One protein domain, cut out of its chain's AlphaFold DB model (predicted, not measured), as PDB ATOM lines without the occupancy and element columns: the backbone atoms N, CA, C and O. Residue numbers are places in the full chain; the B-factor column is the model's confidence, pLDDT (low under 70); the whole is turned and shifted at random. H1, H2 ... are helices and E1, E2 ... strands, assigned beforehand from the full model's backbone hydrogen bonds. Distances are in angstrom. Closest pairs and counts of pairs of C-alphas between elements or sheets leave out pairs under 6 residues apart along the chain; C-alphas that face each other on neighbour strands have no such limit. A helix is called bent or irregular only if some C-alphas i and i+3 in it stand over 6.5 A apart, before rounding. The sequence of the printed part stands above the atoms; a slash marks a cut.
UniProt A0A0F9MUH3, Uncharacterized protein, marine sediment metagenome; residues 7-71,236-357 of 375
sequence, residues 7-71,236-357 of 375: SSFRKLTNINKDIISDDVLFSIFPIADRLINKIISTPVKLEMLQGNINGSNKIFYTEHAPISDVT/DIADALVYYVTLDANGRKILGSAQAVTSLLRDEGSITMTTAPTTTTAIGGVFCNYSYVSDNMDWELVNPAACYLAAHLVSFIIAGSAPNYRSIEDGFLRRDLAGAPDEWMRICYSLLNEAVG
ATOM      1  N   SER A   7     -11.354  29.648  -5.609       86.75
ATOM      2  CA  SER A   7     -11.561  31.100  -5.632       86.75
ATOM      3  C   SER A   7     -12.660  31.534  -4.652       86.75
ATOM      4  O   SER A   7     -12.406  32.354  -3.765       86.75
ATOM      5  N   SER A   8     -13.847  30.915  -4.727       86.44
ATOM      6  CA  SER A   8     -14.953  31.205  -3.806       86.44
ATOM      7  C   SER A   8     -14.585  30.877  -2.363       86.44
ATOM      8  O   SER A   8     -14.790  31.699  -1.476       86.44
ATOM      9  N   PHE A   9     -13.972  29.720  -2.118       91.50
ATOM     10  CA  PHE A   9     -13.568  29.287  -0.785       91.50
ATOM     11  C   PHE A   9     -12.585  30.265  -0.137       91.50
ATOM     12  O   PHE A   9     -12.790  30.694   0.997       91.50
ATOM     13  N   ARG A  10     -11.530  30.669  -0.853       90.19
ATOM     14  CA  ARG A  10     -10.522  31.617  -0.348       90.19
ATOM     15  C   ARG A  10     -11.100  33.012  -0.133       90.19
ATOM     16  O   ARG A  10     -10.657  33.726   0.763       90.19
ATOM     17  N   LYS A  11     -12.081  33.402  -0.950       86.50
ATOM     18  CA  LYS A  11     -12.800  34.669  -0.804       86.50
ATOM     19  C   LYS A  11     -13.717  34.656   0.420       86.50
ATOM     20  O   LYS A  11     -13.722  35.620   1.173       86.50
ATOM     21  N   LEU A  12     -14.477  33.581   0.618       84.00
ATOM     22  CA  LEU A  12     -15.527  33.464   1.638       84.00
ATOM     23  C   LEU A  12     -15.013  33.048   3.023       84.00
ATOM     24  O   LEU A  12     -15.732  33.190   4.015       84.00
ATOM     25  N   THR A  13     -13.789  32.530   3.106       85.06
ATOM     26  CA  THR A  13     -13.191  32.017   4.345       85.06
ATOM     27  C   THR A  13     -11.908  32.771   4.698       85.06
ATOM     28  O   THR A  13     -11.333  33.505   3.890       85.06
ATOM     29  N   ASN A  14     -11.442  32.597   5.936       83.75
ATOM     30  CA  ASN A  14     -10.127  33.087   6.371       83.75
ATOM     31  C   ASN A  14      -8.992  32.086   6.098       83.75
ATOM     32  O   ASN A  14      -7.854  32.303   6.509       83.75
ATOM     33  N   ILE A  15      -9.285  30.983   5.408       84.94
ATOM     34  CA  ILE A  15      -8.336  29.904   5.167       84.94
ATOM     35  C   ILE A  15      -7.550  30.233   3.894       84.94
ATOM     36  O   ILE A  15      -8.078  30.147   2.786       84.94
ATOM     37  N   ASN A  16      -6.274  30.594   4.033       91.44
ATOM     38  CA  ASN A  16      -5.365  30.903   2.922       91.44
ATOM     39  C   ASN A  16      -4.447  29.709   2.569       91.44
ATOM     40  O   ASN A  16      -4.520  28.650   3.203       91.44
ATOM     41  N   LYS A  17      -3.615  29.856   1.527       91.75
ATOM     42  CA  LYS A  17      -2.723  28.779   1.053       91.75
ATOM     43  C   LYS A  17      -1.677  28.350   2.088       91.75
ATOM     44  O   LYS A  17      -1.230  27.210   2.038       91.75
ATOM     45  N   ASP A  18      -1.334  29.230   3.026       92.12
ATOM     46  CA  ASP A  18      -0.380  28.933   4.098       92.12
ATOM     47  C   ASP A  18      -0.986  27.997   5.156       92.12
ATOM     48  O   ASP A  18      -0.263  27.253   5.813       92.12
ATOM     49  N   ILE A  19      -2.314  28.026   5.319       90.81
ATOM     50  CA  ILE A  19      -3.046  27.163   6.257       90.81
ATOM     51  C   ILE A  19      -3.299  25.778   5.653       90.81
ATOM     52  O   ILE A  19      -3.130  24.764   6.326       90.81
ATOM     53  N   ILE A  20      -3.732  25.722   4.392       91.69
ATOM     54  CA  ILE A  20      -3.988  24.468   3.678       91.69
ATOM     55  C   ILE A  20      -3.695  24.653   2.195       91.69
ATOM     56  O   ILE A  20      -4.086  25.670   1.618       91.69
ATOM     57  N   SER A  21      -3.032  23.683   1.566       90.94
ATOM     58  CA  SER A  21      -2.743  23.753   0.135       90.94
ATOM     59  C   SER A  21      -4.008  23.578  -0.708       90.94
ATOM     60  O   SER A  21      -5.006  22.994  -0.278       90.94
ATOM     61  N   ASP A  22      -3.956  24.084  -1.936       88.81
ATOM     62  CA  ASP A  22      -5.040  23.930  -2.907       88.81
ATOM     63  C   ASP A  22      -5.258  22.454  -3.291       88.81
ATOM     64  O   ASP A  22      -6.400  22.028  -3.440       88.81
ATOM     65  N   ASP A  23      -4.192  21.647  -3.334       81.94
ATOM     66  CA  ASP A  23      -4.269  20.200  -3.595       81.94
ATOM     67  C   ASP A  23      -5.126  19.466  -2.560       81.94
ATOM     68  O   ASP A  23      -5.931  18.597  -2.896       81.94
ATOM     69  N   VAL A  24      -5.000  19.836  -1.281       84.56
ATOM     70  CA  VAL A  24      -5.831  19.241  -0.231       84.56
ATOM     71  C   VAL A  24      -7.275  19.726  -0.359       84.56
ATOM     72  O   VAL A  24      -8.192  18.919  -0.209       84.56
ATOM     73  N   LEU A  25      -7.514  20.994  -0.715       88.44
ATOM     74  CA  LEU A  25      -8.874  21.480  -0.985       88.44
ATOM     75  C   LEU A  25      -9.551  20.722  -2.132       88.44
ATOM     76  O   LEU A  25     -10.722  20.363  -1.997       88.44
ATOM     77  N   PHE A  26      -8.820  20.388  -3.199       83.00
ATOM     78  CA  PHE A  26      -9.340  19.556  -4.290       83.00
ATOM     79  C   PHE A  26      -9.818  18.175  -3.822       83.00
ATOM     80  O   PHE A  26     -10.750  17.623  -4.401       83.00
ATOM     81  N   SER A  27      -9.236  17.627  -2.749       80.12
ATOM     82  CA  SER A  27      -9.703  16.371  -2.145       80.12
ATOM     83  C   SER A  27     -10.944  16.540  -1.250       80.12
ATOM     84  O   SER A  27     -11.721  15.599  -1.082       80.12
ATOM     85  N   ILE A  28     -11.161  17.741  -0.702       86.19
ATOM     86  CA  ILE A  28     -12.234  18.042   0.258       86.19
ATOM     87  C   ILE A  28     -13.515  18.485  -0.438       86.19
ATOM     88  O   ILE A  28     -14.597  18.065  -0.022       86.19
ATOM     89  N   PHE A  29     -13.422  19.316  -1.480       88.06
ATOM     90  CA  PHE A  29     -14.608  19.843  -2.164       88.06
ATOM     91  C   PHE A  29     -15.568  18.742  -2.619       88.06
ATOM     92  O   PHE A  29     -16.724  18.803  -2.207       88.06
ATOM     93  N   PRO A  30     -15.123  17.635  -3.251       81.50
ATOM     94  CA  PRO A  30     -16.033  16.552  -3.624       81.50
ATOM     95  C   PRO A  30     -16.775  15.906  -2.443       81.50
ATOM     96  O   PRO A  30     -17.805  15.259  -2.633       81.50
ATOM     97  N   ILE A  31     -16.248  15.999  -1.217       80.88
ATOM     98  CA  ILE A  31     -16.916  15.508  -0.002       80.88
ATOM     99  C   ILE A  31     -17.957  16.526   0.467       80.88
ATOM    100  O   ILE A  31     -19.103  16.147   0.713       80.88
ATOM    101  N   ALA A  32     -17.573  17.803   0.566       85.94
ATOM    102  CA  ALA A  32     -18.489  18.886   0.917       85.94
ATOM    103  C   ALA A  32     -19.672  18.938  -0.058       85.94
ATOM    104  O   ALA A  32     -20.825  18.994   0.360       85.94
ATOM    105  N   ASP A  33     -19.399  18.808  -1.351       83.75
ATOM    106  CA  ASP A  33     -20.418  18.888  -2.383       83.75
ATOM    107  C   ASP A  33     -21.416  17.734  -2.305       83.75
ATOM    108  O   ASP A  33     -22.622  17.953  -2.394       83.75
ATOM    109  N   ARG A  34     -20.939  16.507  -2.051       79.31
ATOM    110  CA  ARG A  34     -21.809  15.340  -1.832       79.31
ATOM    111  C   ARG A  34     -22.704  15.505  -0.610       79.31
ATOM    112  O   ARG A  34     -23.865  15.099  -0.634       79.31
ATOM    113  N   LEU A  35     -22.175  16.085   0.464       80.81
ATOM    114  CA  LEU A  35     -22.952  16.355   1.670       80.81
ATOM    115  C   LEU A  35     -24.007  17.434   1.418       80.81
ATOM    116  O   LEU A  35     -25.163  17.215   1.769       80.81
ATOM    117  N   ILE A  36     -23.642  18.542   0.763       83.69
ATOM    118  CA  ILE A  36     -24.599  19.581   0.364       83.69
ATOM    119  C   ILE A  36     -25.669  19.015  -0.558       83.69
ATOM    120  O   ILE A  36     -26.842  19.258  -0.300       83.69
ATOM    121  N   ASN A  37     -25.304  18.211  -1.561       80.94
ATOM    122  CA  ASN A  37     -26.278  17.575  -2.445       80.94
ATOM    123  C   ASN A  37     -27.302  16.781  -1.625       80.94
ATOM    124  O   ASN A  37     -28.501  17.005  -1.733       80.94
ATOM    125  N   LYS A  38     -26.831  15.950  -0.689       79.69
ATOM    126  CA  LYS A  38     -27.705  15.178   0.200       79.69
ATOM    127  C   LYS A  38     -28.627  16.047   1.066       79.69
ATOM    128  O   LYS A  38     -29.730  15.609   1.374       79.69
ATOM    129  N   ILE A  39     -28.167  17.229   1.474       80.25
ATOM    130  CA  ILE A  39     -28.925  18.197   2.281       80.25
ATOM    131  C   ILE A  39     -30.021  18.868   1.448       80.25
ATOM    132  O   ILE A  39     -31.161  18.945   1.892       80.25
ATOM    133  N   ILE A  40     -29.688  19.332   0.243       79.69
ATOM    134  CA  ILE A  40     -30.621  20.078  -0.616       79.69
ATOM    135  C   ILE A  40     -31.559  19.166  -1.416       79.69
ATOM    136  O   ILE A  40     -32.545  19.631  -1.988       79.69
ATOM    137  N   SER A  41     -31.242  17.873  -1.481       86.00
ATOM    138  CA  SER A  41     -32.011  16.878  -2.215       86.00
ATOM    139  C   SER A  41     -33.106  16.238  -1.362       86.00
ATOM    140  O   SER A  41     -32.872  15.831  -0.225       86.00
ATOM    141  N   THR A  42     -34.283  16.045  -1.949       87.69
ATOM    142  CA  THR A  42     -35.354  15.219  -1.388       87.69
ATOM    143  C   THR A  42     -35.319  13.834  -2.036       87.69
ATOM    144  O   THR A  42     -35.496  13.737  -3.252       87.69
ATOM    145  N   PRO A  43     -35.106  12.749  -1.267       90.75
ATOM    146  CA  PRO A  43     -35.105  11.401  -1.813       90.75
ATOM    147  C   PRO A  43     -36.534  10.919  -2.080       90.75
ATOM    148  O   PRO A  43     -37.370  10.858  -1.176       90.75
ATOM    149  N   VAL A  44     -36.782  10.472  -3.302       94.25
ATOM    150  CA  VAL A  44     -38.006   9.800  -3.731       94.25
ATOM    151  C   VAL A  44     -37.734   8.303  -3.805       94.25
ATOM    152  O   VAL A  44     -36.757   7.846  -4.399       94.25
ATOM    153  N   LYS A  45     -38.589   7.508  -3.159       95.75
ATOM    154  CA  LYS A  45     -38.439   6.050  -3.096       95.75
ATOM    155  C   LYS A  45     -39.631   5.370  -3.734       95.75
ATOM    156  O   LYS A  45     -40.759   5.597  -3.309       95.75
ATOM    157  N   LEU A  46     -39.345   4.457  -4.656       96.31
ATOM    158  CA  LEU A  46     -40.322   3.609  -5.326       96.31
ATOM    159  C   LEU A  46     -41.477   4.431  -5.909       96.31
ATOM    160  O   LEU A  46     -42.646   4.080  -5.735       96.31
ATOM    161  N   GLU A  47     -41.150   5.514  -6.607       97.31
ATOM    162  CA  GLU A  47     -42.138   6.197  -7.433       97.31
ATOM    163  C   GLU A  47     -42.464   5.326  -8.639       97.31
ATOM    164  O   GLU A  47     -41.561   4.776  -9.268       97.31
ATOM    165  N   MET A  48     -43.748   5.190  -8.959       97.94
ATOM    166  CA  MET A  48     -44.175   4.527 -10.182       97.94
ATOM    167  C   MET A  48     -43.999   5.477 -11.367       97.94
ATOM    168  O   MET A  48     -44.689   6.489 -11.446       97.94
ATOM    169  N   LEU A  49     -43.126   5.119 -12.305       97.62
ATOM    170  CA  LEU A  49     -42.864   5.943 -13.477       97.62
ATOM    171  C   LEU A  49     -44.028   5.896 -14.472       97.62
ATOM    172  O   LEU A  49     -44.666   4.855 -14.672       97.62
ATOM    173  N   GLN A  50     -44.257   7.012 -15.157       97.94
ATOM    174  CA  GLN A  50     -45.266   7.130 -16.203       97.94
ATOM    175  C   GLN A  50     -44.706   6.667 -17.552       97.94
ATOM    176  O   GLN A  50     -43.623   7.070 -17.969       97.94
ATOM    177  N   GLY A  51     -45.451   5.820 -18.262       97.06
ATOM    178  CA  GLY A  51     -45.078   5.346 -19.594       97.06
ATOM    179  C   GLY A  51     -45.752   4.023 -19.951       97.06
ATOM    180  O   GLY A  51     -46.127   3.237 -19.081       97.06
ATOM    181  N   ASN A  52     -45.912   3.761 -21.248       97.56
ATOM    182  CA  ASN A  52     -46.522   2.516 -21.715       97.56
ATOM    183  C   ASN A  52     -45.550   1.341 -21.539       97.56
ATOM    184  O   ASN A  52     -44.393   1.429 -21.941       97.56
ATOM    185  N   ILE A  53     -46.032   0.219 -21.004       97.50
ATOM    186  CA  ILE A  53     -45.267  -1.030 -20.883       97.50
ATOM    187  C   ILE A  53     -45.719  -1.970 -22.003       97.50
ATOM    188  O   ILE A  53     -46.721  -2.670 -21.878       97.50
ATOM    189  N   ASN A  54     -45.010  -1.953 -23.132       96.56
ATOM    190  CA  ASN A  54     -45.396  -2.681 -24.349       96.56
ATOM    191  C   ASN A  54     -44.249  -3.488 -24.987       96.56
ATOM    192  O   ASN A  54     -44.406  -3.999 -26.093       96.56
ATOM    193  N   GLY A  55     -43.099  -3.599 -24.315       96.56
ATOM    194  CA  GLY A  55     -41.916  -4.296 -24.826       96.56
ATOM    195  C   GLY A  55     -41.070  -3.503 -25.827       96.56
ATOM    196  O   GLY A  55     -40.018  -3.996 -26.225       96.56
ATOM    197  N   SER A  56     -41.477  -2.290 -26.216       97.19
ATOM    198  CA  SER A  56     -40.695  -1.413 -27.101       97.19
ATOM    199  C   SER A  56     -40.374  -0.049 -26.488       97.19
ATOM    200  O   SER A  56     -39.360   0.547 -26.847       97.19
ATOM    201  N   ASN A  57     -41.211   0.462 -25.581       97.19
ATOM    202  CA  ASN A  57     -40.974   1.738 -24.916       97.19
ATOM    203  C   ASN A  57     -39.814   1.630 -23.916       97.19
ATOM    204  O   ASN A  57     -39.822   0.767 -23.041       97.19
ATOM    205  N   LYS A  58     -38.836   2.528 -24.036       97.56
ATOM    206  CA  LYS A  58     -37.684   2.622 -23.128       97.56
ATOM    207  C   LYS A  58     -37.682   3.899 -22.298       97.56
ATOM    208  O   LYS A  58     -36.859   4.004 -21.397       97.56
ATOM    209  N   ILE A  59     -38.564   4.846 -22.615       96.31
ATOM    210  CA  ILE A  59     -38.593   6.171 -22.003       96.31
ATOM    211  C   ILE A  59     -39.765   6.217 -21.031       96.31
ATOM    212  O   ILE A  59     -40.904   5.899 -21.387       96.31
ATOM    213  N   PHE A  60     -39.464   6.584 -19.796       97.38
ATOM    214  CA  PHE A  60     -40.425   6.711 -18.713       97.38
ATOM    215  C   PHE A  60     -40.217   8.047 -18.011       97.38
ATOM    216  O   PHE A  60     -39.116   8.582 -18.042       97.38
ATOM    217  N   TYR A  61     -41.263   8.578 -17.389       96.81
ATOM    218  CA  TYR A  61     -41.246   9.915 -16.803       96.81
ATOM    219  C   TYR A  61     -41.486   9.857 -15.296       96.81
ATOM    220  O   TYR A  61     -42.316   9.070 -14.832       96.81
ATOM    221  N   THR A  62     -40.750  10.677 -14.557       96.06
ATOM    222  CA  THR A  62     -40.928  10.927 -13.126       96.06
ATOM    223  C   THR A  62     -41.890  12.096 -12.901       96.06
ATOM    224  O   THR A  62     -42.086  12.943 -13.771       96.06
ATOM    225  N   GLU A  63     -42.504  12.152 -11.723       95.69
ATOM    226  CA  GLU A  63     -43.347  13.258 -11.265       95.69
ATOM    227  C   GLU A  63     -42.514  14.507 -10.952       95.69
ATOM    228  O   GLU A  63     -42.946  15.625 -11.235       95.69
ATOM    229  N   HIS A  64     -41.307  14.323 -10.408       92.88
ATOM    230  CA  HIS A  64     -40.364  15.404 -10.132       92.88
ATOM    231  C   HIS A  64     -39.137  15.313 -11.036       92.88
ATOM    232  O   HIS A  64     -38.690  14.218 -11.377       92.88
ATOM    233  N   ALA A  65     -38.560  16.463 -11.389       87.88
ATOM    234  CA  ALA A  65     -37.311  16.537 -12.138       87.88
ATOM    235  C   ALA A  65     -36.168  15.937 -11.297       87.88
ATOM    236  O   ALA A  65     -35.784  16.529 -10.283       87.88
ATOM    237  N   PRO A  66     -35.618  14.771 -11.669       87.50
ATOM    238  CA  PRO A  66     -34.574  14.145 -10.887       87.50
ATOM    239  C   PRO A  66     -33.340  15.048 -10.879       87.50
ATOM    240  O   PRO A  66     -32.982  15.658 -11.892       87.50
ATOM    241  N   ILE A  67     -32.658  15.102  -9.738       78.75
ATOM    242  CA  ILE A  67     -31.241  15.435  -9.712       78.75
ATOM    243  C   ILE A  67     -30.596  14.362 -10.556       78.75
ATOM    244  O   ILE A  67     -30.475  13.208 -10.166       78.75
ATOM    245  N   SER A  68     -30.254  14.758 -11.758       68.00
ATOM    246  CA  SER A  68     -29.124  14.164 -12.406       68.00
ATOM    247  C   SER A  68     -27.960  15.053 -12.005       68.00
ATOM    248  O   SER A  68     -28.021  16.271 -12.212       68.00
ATOM    249  N   ASP A  69     -26.892  14.488 -11.451       58.84
ATOM    250  CA  ASP A  69     -25.624  15.202 -11.304       58.84
ATOM    251  C   ASP A  69     -24.949  15.453 -12.672       58.84
ATOM    252  O   ASP A  69     -23.726  15.493 -12.780       58.84
ATOM    253  N   VAL A  70     -25.755  15.762 -13.712       46.22
ATOM    254  CA  VAL A  70     -25.358  16.363 -15.006       46.22
ATOM    255  C   VAL A  70     -24.392  17.539 -14.798       46.22
ATOM    256  O   VAL A  70     -23.681  17.994 -15.689       46.22
ATOM    257  N   THR A  71     -24.417  18.091 -13.592       47.31
ATOM    258  CA  THR A  71     -23.709  19.271 -13.156       47.31
ATOM    259  C   THR A  71     -22.461  18.995 -12.321       47.31
ATOM    260  O   THR A  71     -21.715  19.939 -12.073       47.31
ATOM    261  N   ASP A 236     -26.236  11.425 -14.554       65.75
ATOM    262  CA  ASP A 236     -25.728  10.634 -13.449       65.75
ATOM    263  C   ASP A 236     -26.769   9.549 -13.202       65.75
ATOM    264  O   ASP A 236     -27.654   9.629 -12.358       65.75
ATOM    265  N   ILE A 237     -26.726   8.537 -14.061       74.88
ATOM    266  CA  ILE A 237     -27.611   7.390 -14.045       74.88
ATOM    267  C   ILE A 237     -27.438   6.612 -12.739       74.88
ATOM    268  O   ILE A 237     -28.285   5.779 -12.435       74.88
ATOM    269  N   ALA A 238     -26.374   6.874 -11.960       76.25
ATOM    270  CA  ALA A 238     -26.206   6.306 -10.632       76.25
ATOM    271  C   ALA A 238     -27.190   6.906  -9.611       76.25
ATOM    272  O   ALA A 238     -27.526   6.222  -8.641       76.25
ATOM    273  N   ASP A 239     -27.709   8.116  -9.850       80.44
ATOM    274  CA  ASP A 239     -28.702   8.761  -8.984       80.44
ATOM    275  C   ASP A 239     -30.115   8.183  -9.159       80.44
ATOM    276  O   ASP A 239     -30.978   8.393  -8.304       80.44
ATOM    277  N   ALA A 240     -30.363   7.416 -10.226       90.00
ATOM    278  CA  ALA A 240     -31.645   6.776 -10.501       90.00
ATOM    279  C   ALA A 240     -31.536   5.242 -10.471       90.00
ATOM    280  O   ALA A 240     -30.944   4.610 -11.343       90.00
ATOM    281  N   LEU A 241     -32.187   4.607  -9.495       93.38
ATOM    282  CA  LEU A 241     -32.310   3.148  -9.425       93.38
ATOM    283  C   LEU A 241     -33.694   2.715  -9.894       93.38
ATOM    284  O   LEU A 241     -34.671   2.842  -9.153       93.38
ATOM    285  N   VAL A 242     -33.764   2.161 -11.104       96.25
ATOM    286  CA  VAL A 242     -35.018   1.698 -11.708       96.25
ATOM    287  C   VAL A 242     -35.233   0.205 -11.464       96.25
ATOM    288  O   VAL A 242     -34.309  -0.597 -11.573       96.25
ATOM    289  N   TYR A 243     -36.472  -0.191 -11.189       97.69
ATOM    290  CA  TYR A 243     -36.891  -1.564 -10.941       97.69
ATOM    291  C   TYR A 243     -38.100  -1.921 -11.801       97.69
ATOM    292  O   TYR A 243     -39.051  -1.147 -11.924       97.69
ATOM    293  N   TYR A 244     -38.110  -3.142 -12.327       97.81
ATOM    294  CA  TYR A 244     -39.333  -3.754 -12.837       97.81
ATOM    295  C   TYR A 244     -40.025  -4.513 -11.720       97.81
ATOM    296  O   TYR A 244     -39.409  -5.339 -11.043       97.81
ATOM    297  N   VAL A 245     -41.303  -4.216 -11.513       97.88
ATOM    298  CA  VAL A 245     -42.088  -4.813 -10.437       97.88
ATOM    299  C   VAL A 245     -43.034  -5.848 -11.017       97.88
ATOM    300  O   VAL A 245     -43.778  -5.584 -11.958       97.88
ATOM    301  N   THR A 246     -43.020  -7.040 -10.430       97.75
ATOM    302  CA  THR A 246     -43.978  -8.112 -10.728       97.75
ATOM    303  C   THR A 246     -44.970  -8.261  -9.577       97.75
ATOM    304  O   THR A 246     -44.842  -7.594  -8.547       97.75
ATOM    305  N   LEU A 247     -45.988  -9.102  -9.757       97.44
ATOM    306  CA  LEU A 247     -46.966  -9.419  -8.719       97.44
ATOM    307  C   LEU A 247     -46.866 -10.900  -8.350       97.44
ATOM    308  O   LEU A 247     -46.738 -11.750  -9.231       97.44
ATOM    309  N   ASP A 248     -46.930 -11.205  -7.056       96.56
ATOM    310  CA  ASP A 248     -47.047 -12.580  -6.571       96.56
ATOM    311  C   ASP A 248     -48.467 -13.141  -6.783       96.56
ATOM    312  O   ASP A 248     -49.382 -12.443  -7.228       96.56
ATOM    313  N   ALA A 249     -48.681 -14.412  -6.429       96.62
ATOM    314  CA  ALA A 249     -49.989 -15.067  -6.554       96.62
ATOM    315  C   ALA A 249     -51.111 -14.405  -5.722       96.62
ATOM    316  O   ALA A 249     -52.286 -14.657  -5.973       96.62
ATOM    317  N   ASN A 250     -50.761 -13.560  -4.747       96.81
ATOM    318  CA  ASN A 250     -51.685 -12.802  -3.906       96.81
ATOM    319  C   ASN A 250     -51.797 -11.326  -4.338       96.81
ATOM    320  O   ASN A 250     -52.383 -10.525  -3.610       96.81
ATOM    321  N   GLY A 251     -51.209 -10.939  -5.476       94.75
ATOM    322  CA  GLY A 251     -51.204  -9.563  -5.971       94.75
ATOM    323  C   GLY A 251     -50.240  -8.622  -5.237       94.75
ATOM    324  O   GLY A 251     -50.356  -7.404  -5.375       94.75
ATOM    325  N   ARG A 252     -49.292  -9.138  -4.446       95.31
ATOM    326  CA  ARG A 252     -48.283  -8.317  -3.760       95.31
ATOM    327  C   ARG A 252     -47.152  -7.965  -4.715       95.31
ATOM    328  O   ARG A 252     -46.673  -8.818  -5.457       95.31
ATOM    329  N   LYS A 253     -46.692  -6.716  -4.652       97.06
ATOM    330  CA  LYS A 253     -45.562  -6.222  -5.447       97.06
ATOM    331  C   LYS A 253     -44.262  -6.914  -5.030       97.06
ATOM    332  O   LYS A 253     -43.892  -6.873  -3.859       97.06
ATOM    333  N   ILE A 254     -43.561  -7.494  -6.000       97.44
ATOM    334  CA  ILE A 254     -42.202  -8.022  -5.857       97.44
ATOM    335  C   ILE A 254     -41.271  -7.136  -6.682       97.44
ATOM    336  O   ILE A 254     -41.417  -7.038  -7.903       97.44
ATOM    337  N   LEU A 255     -40.313  -6.498  -6.010       97.06
ATOM    338  CA  LEU A 255     -39.272  -5.711  -6.664       97.06
ATOM    339  C   LEU A 255     -38.276  -6.646  -7.368       97.06
ATOM    340  O   LEU A 255     -37.729  -7.549  -6.736       97.06
ATOM    341  N   GLY A 256     -38.057  -6.441  -8.668       96.19
ATOM    342  CA  GLY A 256     -37.002  -7.120  -9.417       96.19
ATOM    343  C   GLY A 256     -35.605  -6.575  -9.102       96.19
ATOM    344  O   GLY A 256     -35.418  -5.762  -8.197       96.19
ATOM    345  N   SER A 257     -34.606  -7.002  -9.877       96.44
ATOM    346  CA  SER A 257     -33.268  -6.404  -9.822       96.44
ATOM    347  C   SER A 257     -33.279  -4.972 -10.362       96.44
ATOM    348  O   SER A 257     -34.124  -4.625 -11.197       96.44
ATOM    349  N   ALA A 258     -32.306  -4.167  -9.930       94.62
ATOM    350  CA  ALA A 258     -32.056  -2.862 -10.530       94.62
ATOM    351  C   ALA A 258     -31.791  -3.017 -12.037       94.62
ATOM    352  O   ALA A 258     -31.130  -3.965 -12.474       94.62
ATOM    353  N   GLN A 259     -32.358  -2.112 -12.823       96.12
ATOM    354  CA  GLN A 259     -32.259  -2.074 -14.274       96.12
ATOM    355  C   GLN A 259     -31.276  -0.986 -14.694       96.12
ATOM    356  O   GLN A 259     -31.200   0.066 -14.064       96.12
ATOM    357  N   ALA A 260     -30.538  -1.237 -15.774       92.06
ATOM    358  CA  ALA A 260     -29.613  -0.257 -16.323       92.06
ATOM    359  C   ALA A 260     -30.373   0.907 -16.984       92.06
ATOM    360  O   ALA A 260     -31.293   0.696 -17.785       92.06
ATOM    361  N   VAL A 261     -29.954   2.125 -16.651       91.50
ATOM    362  CA  VAL A 261     -30.428   3.385 -17.225       91.50
ATOM    363  C   VAL A 261     -29.364   3.885 -18.201       91.50
ATOM    364  O   VAL A 261     -28.177   3.817 -17.905       91.50
ATOM    365  N   THR A 262     -29.774   4.345 -19.381       88.06
ATOM    366  CA  THR A 262     -28.880   4.933 -20.392       88.06
ATOM    367  C   THR A 262     -28.928   6.451 -20.396       88.06
ATOM    368  O   THR A 262     -27.951   7.074 -20.794       88.06
ATOM    369  N   SER A 263     -30.053   7.053 -19.996       85.75
ATOM    370  CA  SER A 263     -30.127   8.501 -19.812       85.75
ATOM    371  C   SER A 263     -31.146   8.952 -18.768       85.75
ATOM    372  O   SER A 263     -32.109   8.243 -18.483       85.75
ATOM    373  N   LEU A 264     -30.907  10.140 -18.212       86.69
ATOM    374  CA  LEU A 264     -31.697  10.824 -17.189       86.69
ATOM    375  C   LEU A 264     -31.733  12.321 -17.536       86.69
ATOM    376  O   LEU A 264     -30.783  13.053 -17.262       86.69
ATOM    377  N   LEU A 265     -32.795  12.779 -18.195       83.81
ATOM    378  CA  LEU A 265     -32.948  14.181 -18.584       83.81
ATOM    379  C   LEU A 265     -33.740  14.920 -17.507       83.81
ATOM    380  O   LEU A 265     -34.958  14.766 -17.402       83.81
ATOM    381  N   ARG A 266     -33.035  15.732 -16.713       83.12
ATOM    382  CA  ARG A 266     -33.611  16.507 -15.604       83.12
ATOM    383  C   ARG A 266     -34.786  17.374 -16.054       83.12
ATOM    384  O   ARG A 266     -35.847  17.296 -15.449       83.12
ATOM    385  N   ASP A 267     -34.600  18.152 -17.119       78.81
ATOM    386  CA  ASP A 267     -35.575  19.160 -17.563       78.81
ATOM    387  C   ASP A 267     -36.903  18.549 -18.037       78.81
ATOM    388  O   ASP A 267     -37.946  19.194 -17.977       78.81
ATOM    389  N   GLU A 268     -36.873  17.292 -18.482       84.25
ATOM    390  CA  GLU A 268     -38.060  16.556 -18.926       84.25
ATOM    391  C   GLU A 268     -38.601  15.586 -17.867       84.25
ATOM    392  O   GLU A 268     -39.652  14.980 -18.079       84.25
ATOM    393  N   GLY A 269     -37.864  15.362 -16.776       88.94
ATOM    394  CA  GLY A 269     -38.129  14.253 -15.861       88.94
ATOM    395  C   GLY A 269     -38.059  12.883 -16.541       88.94
ATOM    396  O   GLY A 269     -38.752  11.959 -16.127       88.94
ATOM    397  N   SER A 270     -37.295  12.735 -17.630       91.75
ATOM    398  CA  SER A 270     -37.326  11.525 -18.456       91.75
ATOM    399  C   SER A 270     -36.147  10.592 -18.163       91.75
ATOM    400  O   SER A 270     -34.987  10.995 -18.093       91.75
ATOM    401  N   ILE A 271     -36.454   9.308 -17.977       92.81
ATOM    402  CA  ILE A 271     -35.509   8.218 -17.738       92.81
ATOM    403  C   ILE A 271     -35.559   7.270 -18.932       92.81
ATOM    404  O   ILE A 271     -36.606   6.687 -19.229       92.81
ATOM    405  N   THR A 272     -34.421   7.063 -19.595       93.94
ATOM    406  CA  THR A 272     -34.293   6.068 -20.667       93.94
ATOM    407  C   THR A 272     -33.593   4.825 -20.151       93.94
ATOM    408  O   THR A 272     -32.479   4.886 -19.638       93.94
ATOM    409  N   MET A 273     -34.234   3.677 -20.315       95.06
ATOM    410  CA  MET A 273     -33.720   2.377 -19.897       95.06
ATOM    411  C   MET A 273     -32.965   1.672 -21.025       95.06
ATOM    412  O   MET A 273     -33.328   1.792 -22.195       95.06
ATOM    413  N   THR A 274     -31.983   0.830 -20.687       94.06
ATOM    414  CA  THR A 274     -31.273   0.015 -21.692       94.06
ATOM    415  C   THR A 274     -32.214  -0.977 -22.383       94.06
ATOM    416  O   THR A 274     -32.192  -1.131 -23.612       94.06
ATOM    417  N   THR A 275     -33.084  -1.621 -21.602       95.69
ATOM    418  CA  THR A 275     -34.057  -2.625 -22.054       95.69
ATOM    419  C   THR A 275     -35.471  -2.079 -21.877       95.69
ATOM    420  O   THR A 275     -35.733  -1.344 -20.935       95.69
ATOM    421  N   ALA A 276     -36.385  -2.403 -22.794       97.00
ATOM    422  CA  ALA A 276     -37.793  -2.038 -22.653       97.00
ATOM    423  C   ALA A 276     -38.516  -3.082 -21.782       97.00
ATOM    424  O   ALA A 276     -38.377  -4.279 -22.054       97.00
ATOM    425  N   PRO A 277     -39.311  -2.683 -20.774       96.94
ATOM    426  CA  PRO A 277     -40.116  -3.633 -20.022       96.94
ATOM    427  C   PRO A 277     -41.252  -4.191 -20.881       96.94
ATOM    428  O   PRO A 277     -41.883  -3.477 -21.668       96.94
ATOM    429  N   THR A 278     -41.562  -5.467 -20.685       96.50
ATOM    430  CA  THR A 278     -42.737  -6.118 -21.262       96.50
ATOM    431  C   THR A 278     -43.859  -6.196 -20.231       96.50
ATOM    432  O   THR A 278     -43.647  -6.048 -19.023       96.50
ATOM    433  N   THR A 279     -45.069  -6.506 -20.697       93.88
ATOM    434  CA  THR A 279     -46.227  -6.738 -19.822       93.88
ATOM    435  C   THR A 279     -46.047  -7.930 -18.881       93.88
ATOM    436  O   THR A 279     -46.834  -8.074 -17.955       93.88
ATOM    437  N   THR A 280     -45.026  -8.774 -19.079       93.12
ATOM    438  CA  THR A 280     -44.701  -9.902 -18.194       93.12
ATOM    439  C   THR A 280     -43.565  -9.591 -17.222       93.12
ATOM    440  O   THR A 280     -43.585 -10.092 -16.101       93.12
ATOM    441  N   THR A 281     -42.591  -8.757 -17.601       94.00
ATOM    442  CA  THR A 281     -41.458  -8.414 -16.725       94.00
ATOM    443  C   THR A 281     -41.784  -7.302 -15.732       94.00
ATOM    444  O   THR A 281     -41.158  -7.241 -14.681       94.00
ATOM    445  N   ALA A 282     -42.755  -6.438 -16.044       95.12
ATOM    446  CA  ALA A 282     -43.133  -5.285 -15.223       95.12
ATOM    447  C   ALA A 282     -44.657  -5.206 -14.997       95.12
ATOM    448  O   ALA A 282     -45.257  -4.141 -15.122       95.12
ATOM    449  N   ILE A 283     -45.296  -6.342 -14.681       96.88
ATOM    450  CA  ILE A 283     -46.757  -6.454 -14.467       96.88
ATOM    451  C   ILE A 283     -47.272  -5.417 -13.455       96.88
ATOM    452  O   ILE A 283     -48.346  -4.848 -13.628       96.88
ATOM    453  N   GLY A 284     -46.513  -5.187 -12.383       95.44
ATOM    454  CA  GLY A 284     -46.851  -4.240 -11.325       95.44
ATOM    455  C   GLY A 284     -46.444  -2.796 -11.618       95.44
ATOM    456  O   GLY A 284     -46.803  -1.927 -10.825       95.44
ATOM    457  N   GLY A 285     -45.713  -2.544 -12.712       97.56
ATOM    458  CA  GLY A 285     -45.202  -1.237 -13.127       97.56
ATOM    459  C   GLY A 285     -43.671  -1.131 -13.143       97.56
ATOM    460  O   GLY A 285     -42.948  -2.054 -12.755       97.56
ATOM    461  N   VAL A 286     -43.186   0.031 -13.584       97.94
ATOM    462  CA  VAL A 286     -41.778   0.447 -13.499       97.94
ATOM    463  C   VAL A 286     -41.648   1.420 -12.334       97.94
ATOM    464  O   VAL A 286     -42.450   2.343 -12.225       97.94
ATOM    465  N   PHE A 287     -40.675   1.198 -11.456       97.94
ATOM    466  CA  PHE A 287     -40.485   1.989 -10.241       97.94
ATOM    467  C   PHE A 287     -39.082   2.574 -10.183       97.94
ATOM    468  O   PHE A 287     -38.148   1.914 -10.621       97.94
ATOM    469  N   CYS A 288     -38.912   3.761  -9.607       96.62
ATOM    470  CA  CYS A 288     -37.606   4.400  -9.467       96.62
ATOM    471  C   CYS A 288     -37.364   4.902  -8.043       96.62
ATOM    472  O   CYS A 288     -38.272   5.419  -7.390       96.62
ATOM    473  N   ASN A 289     -36.122   4.771  -7.575       94.94
ATOM    474  CA  ASN A 289     -35.598   5.603  -6.497       94.94
ATOM    475  C   ASN A 289     -34.712   6.672  -7.126       94.94
ATOM    476  O   ASN A 289     -33.867   6.328  -7.947       94.94
ATOM    477  N   TYR A 290     -34.892   7.922  -6.735       92.81
ATOM    478  CA  TYR A 290     -34.055   9.036  -7.172       92.81
ATOM    479  C   TYR A 290     -34.100  10.143  -6.119       92.81
ATOM    480  O   TYR A 290     -34.766   9.995  -5.095       92.81
ATOM    481  N   SER A 291     -33.407  11.248  -6.349       89.75
ATOM    482  CA  SER A 291     -33.558  12.452  -5.535       89.75
ATOM    483  C   SER A 291     -33.880  13.637  -6.431       89.75
ATOM    484  O   SER A 291     -33.460  13.644  -7.579       89.75
ATOM    485  N   TYR A 292     -34.602  14.641  -5.939       88.75
ATOM    486  CA  TYR A 292     -34.847  15.899  -6.659       88.75
ATOM    487  C   TYR A 292     -34.524  17.110  -5.775       88.75
ATOM    488  O   TYR A 292     -34.464  16.982  -4.553       88.75
ATOM    489  N   VAL A 293     -34.313  18.284  -6.374       84.69
ATOM    490  CA  VAL A 293     -34.245  19.566  -5.645       84.69
ATOM    491  C   VAL A 293     -35.531  20.339  -5.915       84.69
ATOM    492  O   VAL A 293     -36.055  20.288  -7.023       84.69
ATOM    493  N   SER A 294     -36.028  21.060  -4.911       80.50
ATOM    494  CA  SER A 294     -37.147  21.995  -5.074       80.50
ATOM    495  C   SER A 294     -36.854  23.047  -6.154       80.50
ATOM    496  O   SER A 294     -35.765  23.621  -6.180       80.50
ATOM    497  N   ASP A 295     -37.842  23.360  -6.996       73.00
ATOM    498  CA  ASP A 295     -37.709  24.342  -8.088       73.00
ATOM    499  C   ASP A 295     -37.369  25.761  -7.597       73.00
ATOM    500  O   ASP A 295     -36.830  26.568  -8.348       73.00
ATOM    501  N   ASN A 296     -37.636  26.060  -6.322       76.25
ATOM    502  CA  ASN A 296     -37.363  27.359  -5.700       76.25
ATOM    503  C   ASN A 296     -35.989  27.434  -5.006       76.25
ATOM    504  O   ASN A 296     -35.785  28.301  -4.155       76.25
ATOM    505  N   MET A 297     -35.067  26.511  -5.295       76.25
ATOM    506  CA  MET A 297     -33.730  26.542  -4.701       76.25
ATOM    507  C   MET A 297     -32.917  27.719  -5.241       76.25
ATOM    508  O   MET A 297     -32.695  27.839  -6.447       76.25
ATOM    509  N   ASP A 298     -32.419  28.550  -4.330       76.81
ATOM    510  CA  ASP A 298     -31.479  29.609  -4.665       76.81
ATOM    511  C   ASP A 298     -30.070  29.020  -4.827       76.81
ATOM    512  O   ASP A 298     -29.332  28.808  -3.862       76.81
ATOM    513  N   TRP A 299     -29.703  28.726  -6.074       78.06
ATOM    514  CA  TRP A 299     -28.389  28.177  -6.412       78.06
ATOM    515  C   TRP A 299     -27.233  29.122  -6.055       78.06
ATOM    516  O   TRP A 299     -26.115  28.638  -5.856       78.06
ATOM    517  N   GLU A 300     -27.476  30.431  -5.899       76.69
ATOM    518  CA  GLU A 300     -26.448  31.377  -5.443       76.69
ATOM    519  C   GLU A 300     -26.064  31.140  -3.977       76.69
ATOM    520  O   GLU A 300     -24.933  31.437  -3.590       76.69
ATOM    521  N   LEU A 301     -26.952  30.539  -3.174       80.12
ATOM    522  CA  LEU A 301     -26.680  30.170  -1.781       80.12
ATOM    523  C   LEU A 301     -25.995  28.805  -1.637       80.12
ATOM    524  O   LEU A 301     -25.351  28.536  -0.620       80.12
ATOM    525  N   VAL A 302     -26.076  27.945  -2.653       82.00
ATOM    526  CA  VAL A 302     -25.492  26.596  -2.600       82.00
ATOM    527  C   VAL A 302     -23.959  26.649  -2.647       82.00
ATOM    528  O   VAL A 302     -23.301  25.939  -1.885       82.00
ATOM    529  N   ASN A 303     -23.375  27.525  -3.476       85.44
ATOM    530  CA  ASN A 303     -21.919  27.734  -3.541       85.44
ATOM    531  C   ASN A 303     -21.308  28.160  -2.189       85.44
ATOM    532  O   ASN A 303     -20.407  27.466  -1.707       85.44
ATOM    533  N   PRO A 304     -21.782  29.235  -1.525       83.38
ATOM    534  CA  PRO A 304     -21.252  29.617  -0.227       83.38
ATOM    535  C   PRO A 304     -21.503  28.540   0.830       83.38
ATOM    536  O   PRO A 304     -20.576  28.231   1.577       83.38
ATOM    537  N   ALA A 305     -22.680  27.901   0.861       83.56
ATOM    538  CA  ALA A 305     -22.951  26.801   1.791       83.56
ATOM    539  C   ALA A 305     -21.935  25.654   1.645       83.56
ATOM    540  O   ALA A 305     -21.401  25.163   2.642       83.56
ATOM    541  N   ALA A 306     -21.597  25.275   0.410       88.44
ATOM    542  CA  ALA A 306     -20.575  24.273   0.138       88.44
ATOM    543  C   ALA A 306     -19.166  24.729   0.525       88.44
ATOM    544  O   ALA A 306     -18.423  23.952   1.124       88.44
ATOM    545  N   CYS A 307     -18.793  25.986   0.258       88.00
ATOM    546  CA  CYS A 307     -17.514  26.537   0.709       88.00
ATOM    547  C   CYS A 307     -17.387  26.520   2.240       88.00
ATOM    548  O   CYS A 307     -16.325  26.178   2.758       88.00
ATOM    549  N   TYR A 308     -18.455  26.835   2.975       85.50
ATOM    550  CA  TYR A 308     -18.443  26.784   4.438       85.50
ATOM    551  C   TYR A 308     -18.434  25.363   4.981       85.50
ATOM    552  O   TYR A 308     -17.711  25.086   5.939       85.50
ATOM    553  N   LEU A 309     -19.148  24.438   4.341       85.06
ATOM    554  CA  LEU A 309     -19.043  23.030   4.691       85.06
ATOM    555  C   LEU A 309     -17.633  22.491   4.421       85.06
ATOM    556  O   LEU A 309     -17.086  21.769   5.248       85.06
ATOM    557  N   ALA A 310     -16.997  22.887   3.317       89.94
ATOM    558  CA  ALA A 310     -15.599  22.565   3.066       89.94
ATOM    559  C   ALA A 310     -14.681  23.170   4.140       89.94
ATOM    560  O   ALA A 310     -13.772  22.491   4.607       89.94
ATOM    561  N   ALA A 311     -14.935  24.405   4.586       87.50
ATOM    562  CA  ALA A 311     -14.120  25.073   5.607       87.50
ATOM    563  C   ALA A 311     -14.210  24.335   6.942       87.50
ATOM    564  O   ALA A 311     -13.220  24.176   7.654       87.50
ATOM    565  N   HIS A 312     -15.401  23.818   7.227       82.69
ATOM    566  CA  HIS A 312     -15.655  22.948   8.356       82.69
ATOM    567  C   HIS A 312     -14.914  21.609   8.257       82.69
ATOM    568  O   HIS A 312     -14.312  21.150   9.217       82.69
ATOM    569  N   LEU A 313     -14.889  20.977   7.084       85.00
ATOM    570  CA  LEU A 313     -14.088  19.764   6.885       85.00
ATOM    571  C   LEU A 313     -12.582  20.039   7.048       85.00
ATOM    572  O   LEU A 313     -11.862  19.219   7.618       85.00
ATOM    573  N   VAL A 314     -12.116  21.206   6.595       88.06
ATOM    574  CA  VAL A 314     -10.729  21.660   6.758       88.06
ATOM    575  C   VAL A 314     -10.354  21.840   8.230       88.06
ATOM    576  O   VAL A 314      -9.254  21.441   8.616       88.06
ATOM    577  N   SER A 315     -11.237  22.398   9.064       84.69
ATOM    578  CA  SER A 315     -10.929  22.618  10.485       84.69
ATOM    579  C   SER A 315     -10.602  21.309  11.211       84.69
ATOM    580  O   SER A 315      -9.655  21.268  11.993       84.69
ATOM    581  N   PHE A 316     -11.287  20.208  10.878       78.44
ATOM    582  CA  PHE A 316     -10.974  18.884  11.429       78.44
ATOM    583  C   PHE A 316      -9.600  18.373  11.029       78.44
ATOM    584  O   PHE A 316      -8.894  17.812  11.869       78.44
ATOM    585  N   ILE A 317      -9.214  18.581   9.770       84.62
ATOM    586  CA  ILE A 317      -7.896  18.182   9.268       84.62
ATOM    587  C   ILE A 317      -6.806  18.945  10.022       84.62
ATOM    588  O   ILE A 317      -5.854  18.333  10.500       84.62
ATOM    589  N   ILE A 318      -6.977  20.258  10.199       83.44
ATOM    590  CA  ILE A 318      -6.034  21.101  10.950       83.44
ATOM    591  C   ILE A 318      -5.973  20.679  12.424       83.44
ATOM    592  O   ILE A 318      -4.890  20.581  12.996       83.44
ATOM    593  N   ALA A 319      -7.123  20.399  13.037       83.62
ATOM    594  CA  ALA A 319      -7.217  19.979  14.434       83.62
ATOM    595  C   ALA A 319      -6.769  18.524  14.675       83.62
ATOM    596  O   ALA A 319      -6.784  18.069  15.822       83.62
ATOM    597  N   GLY A 320      -6.437  17.762  13.624       83.00
ATOM    598  CA  GLY A 320      -6.144  16.327  13.714       83.00
ATOM    599  C   GLY A 320      -7.293  15.509  14.319       83.00
ATOM    600  O   GLY A 320      -7.064  14.460  14.920       83.00
ATOM    601  N   SER A 321      -8.522  16.017  14.227       73.06
ATOM    602  CA  SER A 321      -9.704  15.475  14.896       73.06
ATOM    603  C   SER A 321     -10.625  14.772  13.902       73.06
ATOM    604  O   SER A 321     -10.645  15.089  12.715       73.06
ATOM    605  N   ALA A 322     -11.414  13.806  14.377       65.44
ATOM    606  CA  ALA A 322     -12.416  13.160  13.534       65.44
ATOM    607  C   ALA A 322     -13.536  14.156  13.151       65.44
ATOM    608  O   ALA A 322     -13.917  14.973  13.995       65.44
ATOM    609  N   PRO A 323     -14.113  14.067  11.936       56.12
ATOM    610  CA  PRO A 323     -15.155  14.989  11.497       56.12
ATOM    611  C   PRO A 323     -16.399  14.971  12.397       56.12
ATOM    612  O   PRO A 323     -17.048  13.936  12.564       56.12
ATOM    613  N   ASN A 324     -16.766  16.129  12.942       60.53
ATOM    614  CA  ASN A 324     -18.023  16.374  13.650       60.53
ATOM    615  C   ASN A 324     -18.968  17.220  12.784       60.53
ATOM    616  O   ASN A 324     -18.876  18.440  12.730       60.53
ATOM    617  N   TYR A 325     -19.946  16.581  12.153       57.53
ATOM    618  CA  TYR A 325     -20.897  17.235  11.245       57.53
ATOM    619  C   TYR A 325     -21.981  18.086  11.936       57.53
ATOM    620  O   TYR A 325     -22.949  18.460  11.286       57.53
ATOM    621  N   ARG A 326     -21.875  18.350  13.247       51.44
ATOM    622  CA  ARG A 326     -22.943  18.996  14.034       51.44
ATOM    623  C   ARG A 326     -22.720  20.476  14.354       51.44
ATOM    624  O   ARG A 326     -23.627  21.101  14.886       51.44
ATOM    625  N   SER A 327     -21.537  21.032  14.101       55.38
ATOM    626  CA  SER A 327     -21.227  22.429  14.452       55.38
ATOM    627  C   SER A 327     -20.032  22.942  13.662       55.38
ATOM    628  O   SER A 327     -19.001  22.287  13.737       55.38
ATOM    629  N   ILE A 328     -20.127  24.094  12.990       53.09
ATOM    630  CA  ILE A 328     -18.989  24.736  12.305       53.09
ATOM    631  C   ILE A 328     -18.255  25.659  13.286       53.09
ATOM    632  O   ILE A 328     -18.888  26.406  14.029       53.09
ATOM    633  N   GLU A 329     -16.922  25.602  13.316       60.00
ATOM    634  CA  GLU A 329     -16.127  26.470  14.192       60.00
ATOM    635  C   GLU A 329     -16.083  27.920  13.674       60.00
ATOM    636  O   GLU A 329     -15.658  28.194  12.551       60.00
ATOM    637  N   ASP A 330     -16.473  28.864  14.538       60.28
ATOM    638  CA  ASP A 330     -16.617  30.296  14.232       60.28
ATOM    639  C   ASP A 330     -15.350  30.963  13.666       60.28
ATOM    640  O   ASP A 330     -15.441  31.923  12.897       60.28
ATOM    641  N   GLY A 331     -14.162  30.469  14.032       64.56
ATOM    642  CA  GLY A 331     -12.874  31.064  13.655       64.56
ATOM    643  C   GLY A 331     -12.565  31.029  12.154       64.56
ATOM    644  O   GLY A 331     -11.705  31.778  11.690       64.56
ATOM    645  N   PHE A 332     -13.269  30.199  11.382       62.66
ATOM    646  CA  PHE A 332     -12.989  29.988   9.958       62.66
ATOM    647  C   PHE A 332     -13.889  30.802   9.012       62.66
ATOM    648  O   PHE A 332     -13.653  30.821   7.800       62.66
ATOM    649  N   LEU A 333     -14.878  31.522   9.551       60.44
ATOM    650  CA  LEU A 333     -15.872  32.283   8.786       60.44
ATOM    651  C   LEU A 333     -15.440  33.753   8.617       60.44
ATOM    652  O   LEU A 333     -15.103  34.423   9.597       60.44
ATOM    653  N   ARG A 334     -15.488  34.298   7.390       57.41
ATOM    654  CA  ARG A 334     -15.321  35.747   7.161       57.41
ATOM    655  C   ARG A 334     -16.621  36.493   7.433       57.41
ATOM    656  O   ARG A 334     -17.499  36.578   6.579       57.41
ATOM    657  N   ARG A 335     -16.738  37.057   8.637       56.72
ATOM    658  CA  ARG A 335     -17.881  37.900   9.040       56.72
ATOM    659  C   ARG A 335     -17.852  39.304   8.420       56.72
ATOM    660  O   ARG A 335     -18.852  40.007   8.465       56.72
ATOM    661  N   ASP A 336     -16.719  39.711   7.854       58.03
ATOM    662  CA  ASP A 336     -16.441  41.047   7.316       58.03
ATOM    663  C   ASP A 336     -16.986  41.291   5.898       58.03
ATOM    664  O   ASP A 336     -17.116  42.440   5.488       58.03
ATOM    665  N   LEU A 337     -17.347  40.239   5.155       51.66
ATOM    666  CA  LEU A 337     -17.853  40.346   3.778       51.66
ATOM    667  C   LEU A 337     -19.385  40.438   3.662       51.66
ATOM    668  O   LEU A 337     -19.901  40.628   2.562       51.66
ATOM    669  N   ALA A 338     -20.122  40.331   4.770       46.19
ATOM    670  CA  ALA A 338     -21.582  40.331   4.773       46.19
ATOM    671  C   ALA A 338     -22.146  41.617   5.393       46.19
ATOM    672  O   ALA A 338     -22.040  41.835   6.596       46.19
ATOM    673  N   GLY A 339     -22.821  42.439   4.586       46.88
ATOM    674  CA  GLY A 339     -23.539  43.645   5.031       46.88
ATOM    675  C   GLY A 339     -24.697  43.407   6.018       46.88
ATOM    676  O   GLY A 339     -25.293  44.369   6.487       46.88
ATOM    677  N   ALA A 340     -24.997  42.155   6.364       44.56
ATOM    678  CA  ALA A 340     -25.688  41.739   7.582       44.56
ATOM    679  C   ALA A 340     -25.314  40.259   7.830       44.56
ATOM    680  O   ALA A 340     -25.781  39.386   7.097       44.56
ATOM    681  N   PRO A 341     -24.425  39.949   8.788       48.12
ATOM    682  CA  PRO A 341     -23.819  38.620   8.940       48.12
ATOM    683  C   PRO A 341     -24.764  37.517   9.453       48.12
ATOM    684  O   PRO A 341     -24.352  36.361   9.497       48.12
ATOM    685  N   ASP A 342     -26.019  37.832   9.789       54.66
ATOM    686  CA  ASP A 342     -26.890  36.892  10.499       54.66
ATOM    687  C   ASP A 342     -27.859  36.113   9.606       54.66
ATOM    688  O   ASP A 342     -28.162  34.974   9.928       54.66
ATOM    689  N   GLU A 343     -28.361  36.656   8.493       52.34
ATOM    690  CA  GLU A 343     -29.486  36.013   7.792       52.34
ATOM    691  C   GLU A 343     -29.041  34.895   6.845       52.34
ATOM    692  O   GLU A 343     -29.538  33.778   6.945       52.34
ATOM    693  N   TRP A 344     -28.044  35.131   5.991       51.25
ATOM    694  CA  TRP A 344     -27.579  34.118   5.036       51.25
ATOM    695  C   TRP A 344     -26.784  32.988   5.716       51.25
ATOM    696  O   TRP A 344     -26.931  31.829   5.333       51.25
ATOM    697  N   MET A 345     -25.996  33.284   6.765       54.38
ATOM    698  CA  MET A 345     -25.359  32.242   7.580       54.38
ATOM    699  C   MET A 345     -26.411  31.439   8.324       54.38
ATOM    700  O   MET A 345     -26.329  30.220   8.330       54.38
ATOM    701  N   ARG A 346     -27.423  32.092   8.907       59.78
ATOM    702  CA  ARG A 346     -28.552  31.393   9.524       59.78
ATOM    703  C   ARG A 346     -29.341  30.576   8.508       59.78
ATOM    704  O   ARG A 346     -29.812  29.527   8.907       59.78
ATOM    705  N   ILE A 347     -29.441  30.987   7.243       59.69
ATOM    706  CA  ILE A 347     -30.032  30.180   6.162       59.69
ATOM    707  C   ILE A 347     -29.142  28.973   5.840       59.69
ATOM    708  O   ILE A 347     -29.639  27.859   5.745       59.69
ATOM    709  N   CYS A 348     -27.821  29.144   5.742       59.72
ATOM    710  CA  CYS A 348     -26.899  28.023   5.537       59.72
ATOM    711  C   CYS A 348     -26.938  27.042   6.721       59.72
ATOM    712  O   CYS A 348     -27.013  25.833   6.524       59.72
ATOM    713  N   TYR A 349     -26.948  27.557   7.953       60.94
ATOM    714  CA  TYR A 349     -27.101  26.773   9.176       60.94
ATOM    715  C   TYR A 349     -28.494  26.167   9.313       60.94
ATOM    716  O   TYR A 349     -28.591  25.050   9.794       60.94
ATOM    717  N   SER A 350     -29.566  26.844   8.894       62.19
ATOM    718  CA  SER A 350     -30.914  26.277   8.929       62.19
ATOM    719  C   SER A 350     -31.062  25.186   7.883       62.19
ATOM    720  O   SER A 350     -31.621  24.155   8.210       62.19
ATOM    721  N   LEU A 351     -30.495  25.349   6.684       59.50
ATOM    722  CA  LEU A 351     -30.414  24.289   5.676       59.50
ATOM    723  C   LEU A 351     -29.627  23.086   6.213       59.50
ATOM    724  O   LEU A 351     -30.059  21.945   6.066       59.50
ATOM    725  N   LEU A 352     -28.503  23.331   6.895       58.12
ATOM    726  CA  LEU A 352     -27.717  22.282   7.549       58.12
ATOM    727  C   LEU A 352     -28.487  21.615   8.705       58.12
ATOM    728  O   LEU A 352     -28.506  20.391   8.784       58.12
ATOM    729  N   ASN A 353     -29.155  22.374   9.574       56.88
ATOM    730  CA  ASN A 353     -29.877  21.855  10.742       56.88
ATOM    731  C   ASN A 353     -31.205  21.178  10.368       56.88
ATOM    732  O   ASN A 353     -31.562  20.170  10.975       56.88
ATOM    733  N   GLU A 354     -31.917  21.671   9.353       55.66
ATOM    734  CA  GLU A 354     -33.112  21.041   8.781       55.66
ATOM    735  C   GLU A 354     -32.751  19.695   8.150       55.66
ATOM    736  O   GLU A 354     -33.400  18.685   8.415       55.66
ATOM    737  N   ALA A 355     -31.639  19.636   7.416       48.53
ATOM    738  CA  ALA A 355     -31.162  18.389   6.836       48.53
ATOM    739  C   ALA A 355     -30.558  17.405   7.851       48.53
ATOM    740  O   ALA A 355     -30.592  16.193   7.626       48.53
ATOM    741  N   VAL A 356     -30.008  17.890   8.970       45.94
ATOM    742  CA  VAL A 356     -29.478  17.052  10.063       45.94
ATOM    743  C   VAL A 356     -30.575  16.656  11.069       45.94
ATOM    744  O   VAL A 356     -30.396  15.692  11.817       45.94
ATOM    745  N   GLY A 357     -31.735  17.315  11.019       45.09
ATOM    746  CA  GLY A 357     -32.917  17.033  11.824       45.09
ATOM    747  C   GLY A 357     -32.756  17.467  13.279       45.09
ATOM    748  O   GLY A 357     -32.355  16.667  14.126       45.09
TER     749      GLY A 357
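What this domain is: This is residues 7 to 71 and 236 to 357 of the 375 residues of an uncharacterized protein of marine sediment metagenome (UniProt A0A0F9MUH3). Two lobes joined end to end make an elongated body: a helical lobe, in which H3 crosses H2, H1 packs across H3 and H4 meets the end of H2, and a strand lobe of two small sheets. The larger sheet is twisted and curled, and strand E4 turns sharply from it into E5 of the smaller one; the lobes are joined where H2 leads into E1 and E7 leads back to H3. The printed part has 187 residues, with four named helices and seven named strands in the order H1 H2 E1 E2 E3 E4 E5 E6 E7 H3 H4, class mixed, helices and strands. The sheets, E1 - E7 - E3 - E4 and E2 - E6 - E5, are antiparallel throughout. The whole is loose, with a radius of gyration of the C-alphas of 21.2 A and spans of 63 by 33 by 29 A.

Where its parts are: H1, residues 7 to 12, begins at C-alpha 7 (-11.561, 31.100, -5.632). H2, residues 22 to 40, is 26.0 A long, with a kink of 30 degrees near residue 29; it is only just irregular, C-alphas 27 and 30 being 6.50 A apart. E1 is residues 42 to 48, E2 59 to 61, E3 241 to 247, E4 253 to 259, E5 261 to 265 and E6 270 to 273. E7, residues 285 to 292, is 21.0 A long and bends by 54 degrees at residue 289. H3, residues 299 to 318, is 29.2 A long. H4, residues 343 to 356, is 19.1 A long and ends at C-alpha 356 (-29.478, 17.052, 10.063).

How they stand to each other: H3 is the hub of mostly crossed helices. With residues 303 to 311 alone it touches H1, about perpendicular at 81 degrees, closest at the C-alphas of Phe 9 and Cys 307, 5.0 A. It touches H2 at a steep tilt of 54 degrees, opposite ways, closest at the C-alphas of Ala 32 and Ala 310, 5.1 A. H3 and H4 only just touch, with 3 pairs of C-alphas within 8 A, the closest those of Ala 305 and Cys 348, 5.6 A. Residues 39 to 40 of H2 touch residues 351 to 356 of H4, closest at the C-alphas of Ile 39 and Ala 355, 5.1 A. H2 only grazes the strongly twisted larger sheet, with residues 37 to 40. There E1 and E7 have N 44 and O 290 within hydrogen-bond range at 2.7 A, E7 and E3 have N 243 and O 287 at 2.8 A, and the hairpin E3 and E4 has N 259 and O 242 at 2.8 A. E4 runs on into E5 at 91 degrees. In the smaller sheet the hairpin E5 and E6 has N 265 and O 270 at 2.8 A, and E2 and E6 have N 271 and O 60 at 2.8 A. Every O i to N i+4 pair is within hydrogen-bond range in H1 and H4, against 13 of 15 in H2 and 13 of 16 in H3.

The domain as a whole: The C-alphas farthest apart, of Asp 18 and Ala 249, are 67.2 A apart. Residues 72 to 235 are not printed, and C-alphas 71 and 236 are 8.9 A apart across the cut. The links E6 to E7 and H3 to H4 are long. The mean pLDDT of the printed part is 82.0; residues 68 to 71, 236 and 322 to 357 are under 70.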